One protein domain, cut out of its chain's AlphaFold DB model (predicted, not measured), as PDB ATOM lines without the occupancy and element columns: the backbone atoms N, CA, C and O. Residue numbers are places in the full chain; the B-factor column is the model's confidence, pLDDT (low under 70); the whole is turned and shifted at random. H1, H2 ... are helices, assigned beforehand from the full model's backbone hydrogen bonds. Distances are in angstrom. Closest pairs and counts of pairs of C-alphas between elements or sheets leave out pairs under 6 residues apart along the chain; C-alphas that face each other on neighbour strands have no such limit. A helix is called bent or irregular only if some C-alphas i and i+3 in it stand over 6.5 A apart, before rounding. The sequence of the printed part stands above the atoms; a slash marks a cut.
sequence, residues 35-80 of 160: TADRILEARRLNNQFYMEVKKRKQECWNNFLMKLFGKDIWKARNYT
ATOM      1  N   THR A  35     -19.036  37.088 -22.195       90.00
ATOM      2  CA  THR A  35     -20.110  38.078 -22.377       90.00
ATOM      3  C   THR A  35     -20.558  38.633 -21.022       90.00
ATOM      4  O   THR A  35     -20.498  37.919 -20.018       90.00
ATOM      5  N   ALA A  36     -21.049  39.877 -20.989       92.12
ATOM      6  CA  ALA A  36     -21.563  40.517 -19.773       92.12
ATOM      7  C   ALA A  36     -22.578  39.631 -19.022       92.12
ATOM      8  O   ALA A  36     -22.459  39.462 -17.808       92.12
ATOM      9  N   ASP A  37     -23.477  38.966 -19.752       93.62
ATOM     10  CA  ASP A  37     -24.471  38.049 -19.182       93.62
ATOM     11  C   ASP A  37     -23.827  36.864 -18.459       93.62
ATOM     12  O   ASP A  37     -24.220  36.524 -17.345       93.62
ATOM     13  N   ARG A  38     -22.765  36.282 -19.035       91.94
ATOM     14  CA  ARG A  38     -22.029  35.168 -18.412       91.94
ATOM     15  C   ARG A  38     -21.313  35.613 -17.142       91.94
ATOM     16  O   ARG A  38     -21.224  34.845 -16.188       91.94
ATOM     17  N   ILE A  39     -20.802  36.845 -17.115       94.25
ATOM     18  CA  ILE A  39     -20.178  37.424 -15.916       94.25
ATOM     19  C   ILE A  39     -21.234  37.633 -14.826       94.25
ATOM     20  O   ILE A  39     -20.987  37.306 -13.663       94.25
ATOM     21  N   LEU A  40     -22.408  38.156 -15.185       96.12
ATOM     22  CA  LEU A  40     -23.512  38.371 -14.253       96.12
ATOM     23  C   LEU A  40     -24.036  37.046 -13.685       96.12
ATOM     24  O   LEU A  40     -24.201  36.916 -12.471       96.12
ATOM     25  N   GLU A  41     -24.238  36.047 -14.542       96.75
ATOM     26  CA  GLU A  41     -24.666  34.711 -14.138       96.75
ATOM     27  C   GLU A  41     -23.643  34.054 -13.207       96.75
ATOM     28  O   GLU A  41     -24.013  33.560 -12.141       96.75
ATOM     29  N   ALA A  42     -22.352  34.121 -13.546       95.38
ATOM     30  CA  ALA A  42     -21.288  33.598 -12.697       95.38
ATOM     31  C   ALA A  42     -21.294  34.257 -11.310       95.38
ATOM     32  O   ALA A  42     -21.190  33.564 -10.300       95.38
ATOM     33  N   ARG A  43     -21.482  35.584 -11.232       96.88
ATOM     34  CA  ARG A  43     -21.617  36.295  -9.947       96.88
ATOM     35  C   ARG A  43     -22.833  35.816  -9.157       96.88
ATOM     36  O   ARG A  43     -22.713  35.569  -7.958       96.88
ATOM     37  N   ARG A  44     -23.985  35.648  -9.813       97.44
ATOM     38  CA  ARG A  44     -25.216  35.151  -9.180       97.44
ATOM     39  C   ARG A  44     -25.018  33.748  -8.606       97.44
ATOM     40  O   ARG A  44     -25.348  33.521  -7.445       97.44
ATOM     41  N   LEU A  45     -24.458  32.833  -9.396       97.69
ATOM     42  CA  LEU A  45     -24.183  31.457  -8.978       97.69
ATOM     43  C   LEU A  45     -23.173  31.406  -7.831       97.69
ATOM     44  O   LEU A  45     -23.377  30.671  -6.870       97.69
ATOM     45  N   ASN A  46     -22.132  32.235  -7.885       96.56
ATOM     46  CA  ASN A  46     -21.142  32.317  -6.818       96.56
ATOM     47  C   ASN A  46     -21.775  32.805  -5.505       96.56
ATOM     48  O   ASN A  46     -21.577  32.205  -4.452       96.56
ATOM     49  N   ASN A  47     -22.617  33.840  -5.566       97.62
ATOM     50  CA  ASN A  47     -23.360  34.320  -4.400       97.62
ATOM     51  C   ASN A  47     -24.285  33.238  -3.829       97.62
ATOM     52  O   ASN A  47     -24.323  33.049  -2.614       97.62
ATOM     53  N   GLN A  48     -25.001  32.504  -4.686       98.00
ATOM     54  CA  GLN A  48     -25.850  31.390  -4.257       98.00
ATOM     55  C   GLN A  48     -25.043  30.293  -3.564       98.00
ATOM     56  O   GLN A  48     -25.421  29.854  -2.480       98.00
ATOM     57  N   PHE A  49     -23.904  29.909  -4.137       98.19
ATOM     58  CA  PHE A  49     -22.992  28.949  -3.531       98.19
ATOM     59  C   PHE A  49     -22.536  29.402  -2.138       98.19
ATOM     60  O   PHE A  49     -22.653  28.644  -1.175       98.19
ATOM     61  N   TYR A  50     -22.087  30.652  -1.990       97.38
ATOM     62  CA  TYR A  50     -21.656  31.173  -0.691       97.38
ATOM     63  C   TYR A  50     -22.778  31.195   0.349       97.38
ATOM     64  O   TYR A  50     -22.537  30.870   1.515       97.38
ATOM     65  N   MET A  51     -23.999  31.549  -0.057       98.06
ATOM     66  CA  MET A  51     -25.154  31.535   0.840       98.06
ATOM     67  C   MET A  51     -25.498  30.117   1.292       98.06
ATOM     68  O   MET A  51     -25.710  29.902   2.486       98.06
ATOM     69  N   GLU A  52     -25.470  29.140   0.384       98.25
ATOM     70  CA  GLU A  52     -25.746  27.745   0.727       98.25
ATOM     71  C   GLU A  52     -24.664  27.169   1.649       98.25
ATOM     72  O   GLU A  52     -24.970  26.527   2.652       98.25
ATOM     73  N   VAL A  53     -23.389  27.487   1.398       97.56
ATOM     74  CA  VAL A  53     -22.284  27.122   2.298       97.56
ATOM     75  C   VAL A  53     -22.488  27.726   3.688       97.56
ATOM     76  O   VAL A  53     -22.302  27.035   4.692       97.56
ATOM     77  N   LYS A  54     -22.884  29.002   3.777       97.38
ATOM     78  CA  LYS A  54     -23.152  29.665   5.059       97.38
ATOM     79  C   LYS A  54     -24.300  28.984   5.806       97.38
ATOM     80  O   LYS A  54     -24.145  28.665   6.986       97.38
ATOM     81  N   LYS A  55     -25.408  28.716   5.115       97.81
ATOM     82  CA  LYS A  55     -26.571  28.012   5.664       97.81
ATOM     83  C   LYS A  55     -26.183  26.626   6.175       97.81
ATOM     84  O   LYS A  55     -26.439  26.301   7.331       97.81
ATOM     85  N   ARG A  56     -25.464  25.846   5.366       97.69
ATOM     86  CA  ARG A  56     -25.025  24.494   5.728       97.69
ATOM     87  C   ARG A  56     -24.082  24.482   6.931       97.69
ATOM     88  O   ARG A  56     -24.208  23.619   7.799       97.69
ATOM     89  N   LYS A  57     -23.160  25.449   7.021       95.44
ATOM     90  CA  LYS A  57     -22.294  25.632   8.198       95.44
ATOM     91  C   LYS A  57     -23.113  25.919   9.455       95.44
ATOM     92  O   LYS A  57     -22.860  25.310  10.491       95.44
ATOM     93  N   GLN A  58     -24.106  26.802   9.357       96.00
ATOM     94  CA  GLN A  58     -24.992  27.131  10.472       96.00
ATOM     95  C   GLN A  58     -25.823  25.923  10.919       96.00
ATOM     96  O   GLN A  58     -25.888  25.639  12.110       96.00
ATOM     97  N   GLU A  59     -26.410  25.172   9.986       97.44
ATOM     98  CA  GLU A  59     -27.136  23.934  10.291       97.44
ATOM     99  C   GLU A  59     -26.242  22.901  10.981       97.44
ATOM    100  O   GLU A  59     -26.638  22.301  11.975       97.44
ATOM    101  N   CYS A  60     -25.027  22.695  10.468       95.69
ATOM    102  CA  CYS A  60     -24.056  21.785  11.066       95.69
ATOM    103  C   CYS A  60     -23.725  22.197  12.505       95.69
ATOM    104  O   CYS A  60     -23.758  21.358  13.407       95.69
ATOM    105  N   TRP A  61     -23.481  23.490  12.725       93.88
ATOM    106  CA  TRP A  61     -23.205  24.033  14.047       93.88
ATOM    107  C   TRP A  61     -24.392  23.871  15.000       93.88
ATOM    108  O   TRP A  61     -24.226  23.373  16.110       93.88
ATOM    109  N   ASN A  62     -25.605  24.198  14.554       93.56
ATOM    110  CA  ASN A  62     -26.817  24.022  15.350       93.56
ATOM    111  C   ASN A  62     -27.035  22.550  15.712       93.56
ATOM    112  O   ASN A  62     -27.274  22.234  16.873       93.56
ATOM    113  N   ASN A  63     -26.879  21.636  14.753       94.00
ATOM    114  CA  ASN A  63     -26.985  20.198  14.992       94.00
ATOM    115  C   ASN A  63     -25.935  19.693  15.985       94.00
ATOM    116  O   ASN A  63     -26.227  18.809  16.787       94.00
ATOM    117  N   PHE A  64     -24.714  20.231  15.934       91.50
ATOM    118  CA  PHE A  64     -23.687  19.946  16.929       91.50
ATOM    119  C   PHE A  64     -24.127  20.416  18.319       91.50
ATOM    120  O   PHE A  64     -24.099  19.619  19.251       91.50
ATOM    121  N   LEU A  65     -24.606  21.657  18.447       89.69
ATOM    122  CA  LEU A  65     -25.057  22.215  19.724       89.69
ATOM    123  C   LEU A  65     -26.242  21.449  20.324       89.69
ATOM    124  O   LEU A  65     -26.230  21.174  21.518       89.69
ATOM    125  N   MET A  66     -27.226  21.061  19.506       90.12
ATOM    126  CA  MET A  66     -28.396  20.295  19.962       90.12
ATOM    127  C   MET A  66     -28.035  18.910  20.517       90.12
ATOM    128  O   MET A  66     -28.794  18.347  21.301       90.12
ATOM    129  N   LYS A  67     -26.892  18.341  20.114       88.69
ATOM    130  CA  LYS A  67     -26.409  17.043  20.609       88.69
ATOM    131  C   LYS A  67     -25.619  17.149  21.916       88.69
ATOM    132  O   LYS A  67     -25.328  16.116  22.514       88.69
ATOM    133  N   LEU A  68     -25.224  18.351  22.342       87.81
ATOM    134  CA  LEU A  68     -24.460  18.537  23.576       87.81
ATOM    135  C   LEU A  68     -25.413  18.528  24.777       87.81
ATOM    136  O   LEU A  68     -26.368  19.299  24.822       87.81
ATOM    137  N   PHE A  69     -25.108  17.715  25.789       80.88
ATOM    138  CA  PHE A  69     -25.838  17.685  27.058       80.88
ATOM    139  C   PHE A  69     -24.881  17.956  28.233       80.88
ATOM    140  O   PHE A  69     -23.763  17.444  28.288       80.88
ATOM    141  N   GLY A  70     -25.307  18.769  29.203       79.19
ATOM    142  CA  GLY A  70     -24.564  19.005  30.449       79.19
ATOM    143  C   GLY A  70     -23.207  19.708  30.271       79.19
ATOM    144  O   GLY A  70     -23.119  20.786  29.685       79.19
ATOM    145  N   LYS A  71     -22.128  19.118  30.815       69.25
ATOM    146  CA  LYS A  71     -20.770  19.715  30.847       69.25
ATOM    147  C   LYS A  71     -20.123  19.878  29.461       69.25
ATOM    148  O   LYS A  71     -19.091  20.538  29.345       69.25
ATOM    149  N   ASP A  72     -20.733  19.338  28.412       75.06
ATOM    150  CA  ASP A  72     -20.234  19.406  27.040       75.06
ATOM    151  C   ASP A  72     -20.373  20.791  26.380       75.06
ATOM    152  O   ASP A  72     -19.715  21.057  25.375       75.06
ATOM    153  N   ILE A  73     -21.127  21.722  26.974       78.56
ATOM    154  CA  ILE A  73     -21.252  23.111  26.487       78.56
ATOM    155  C   ILE A  73     -19.881  23.815  26.441       78.56
ATOM    156  O   ILE A  73     -19.602  24.610  25.541       78.56
ATOM    157  N   TRP A  74     -18.962  23.464  27.346       81.81
ATOM    158  CA  TRP A  74     -17.599  24.001  27.344       81.81
ATOM    159  C   TRP A  74     -16.762  23.542  26.141       81.81
ATOM    160  O   TRP A  74     -15.804  24.225  25.781       81.81
ATOM    161  N   LYS A  75     -17.135  22.442  25.465       83.38
ATOM    162  CA  LYS A  75     -16.495  22.025  24.207       83.38
ATOM    163  C   LYS A  75     -16.819  22.999  23.076       83.38
ATOM    164  O   LYS A  75     -15.924  23.320  22.301       83.38
ATOM    165  N   ALA A  76     -18.043  23.534  23.018       85.44
ATOM    166  CA  ALA A  76     -18.430  24.524  22.009       85.44
ATOM    167  C   ALA A  76     -17.574  25.799  22.098       85.44
ATOM    168  O   ALA A  76     -17.153  26.332  21.072       85.44
ATOM    169  N   ARG A  77     -17.215  26.224  23.320       85.25
ATOM    170  CA  ARG A  77     -16.315  27.365  23.565       85.25
ATOM    171  C   ARG A  77     -14.943  27.205  22.900       85.25
ATOM    172  O   ARG A  77     -14.321  28.204  22.564       85.25
ATOM    173  N   ASN A  78     -14.440  25.983  22.709       83.62
ATOM    174  CA  ASN A  78     -13.147  25.783  22.047       83.62
ATOM    175  C   ASN A  78     -13.195  26.085  20.544       83.62
ATOM    176  O   ASN A  78     -12.179  26.492  19.997       83.62
ATOM    177  N   TYR A  79     -14.362  25.947  19.910       83.50
ATOM    178  CA  TYR A  79     -14.552  26.203  18.480       83.50
ATOM    179  C   TYR A  79     -14.928  27.657  18.162       83.50
ATOM    180  O   TYR A  79     -14.872  28.055  17.005       83.50
ATOM    181  N   THR A  80     -15.313  28.454  19.165       84.50
ATOM    182  CA  THR A  80     -15.649  29.881  18.996       84.50
ATOM    183  C   THR A  80     -14.510  30.825  19.367       84.50
ATOM    184  O   THR A  80     -14.629  32.034  19.167       84.50
TER     185      THR A  80
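This is residues 35 to 80 of the 160 residues of an uncharacterized protein of Trichomonascus ciferrii (UniProt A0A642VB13). The model is a long thin hook: one long helix, H1, makes the shaft, and a short, loosely wound helix, H2, folds back at its far end beyond a tight link. The two helices run opposite ways but are not firmly packed, and residues 35 to 60, of which 36 to 60 belong to H1, stick out free. The printed part has 46 residues with two named helices, H1 then H2 along the chain, and no named strand; the class is all helix. The whole is extended, with a radius of gyration of the C-alphas of 17.3 A and spans of 56 by 16 by 5 A.

H1, residues 36 to 66, and H2, residues 70 to 80, are close but not clearly touching, with 2 pairs of C-alphas within 8 A. Their closest C-alphas, those of Leu 65 and Ala 76, are 7.4 A apart. The two lines stand at a shallow tilt of 29 degrees, opposite ways, and that of H2 is a rough one. Every O i to N i+4 pair in H1 is within hydrogen-bond range; in H2 this holds for 1 of 7, beside 6 of 8 O i to N i+3 pairs.

H1 begins at C-alpha 36, at (-21.563, 40.517, -19.773), and ends at C-alpha 66, at (-28.396, 20.295, 19.962), 45.1 A away. H2 measures 18.1 A from C-alpha 70 to C-alpha 80, which is at (-15.649, 29.881, 18.996). H2 is irregular, but only just: C-alphas 70 and 73 are 6.6 A apart.

The two C-alphas farthest apart, those of Thr 35 and Gly 70, are 56.3 A from each other. The printed part has no cut, and three residues make the tight link from H1 to H2. The mean pLDDT of the printed part is 91.3, and residue 71 is under 70.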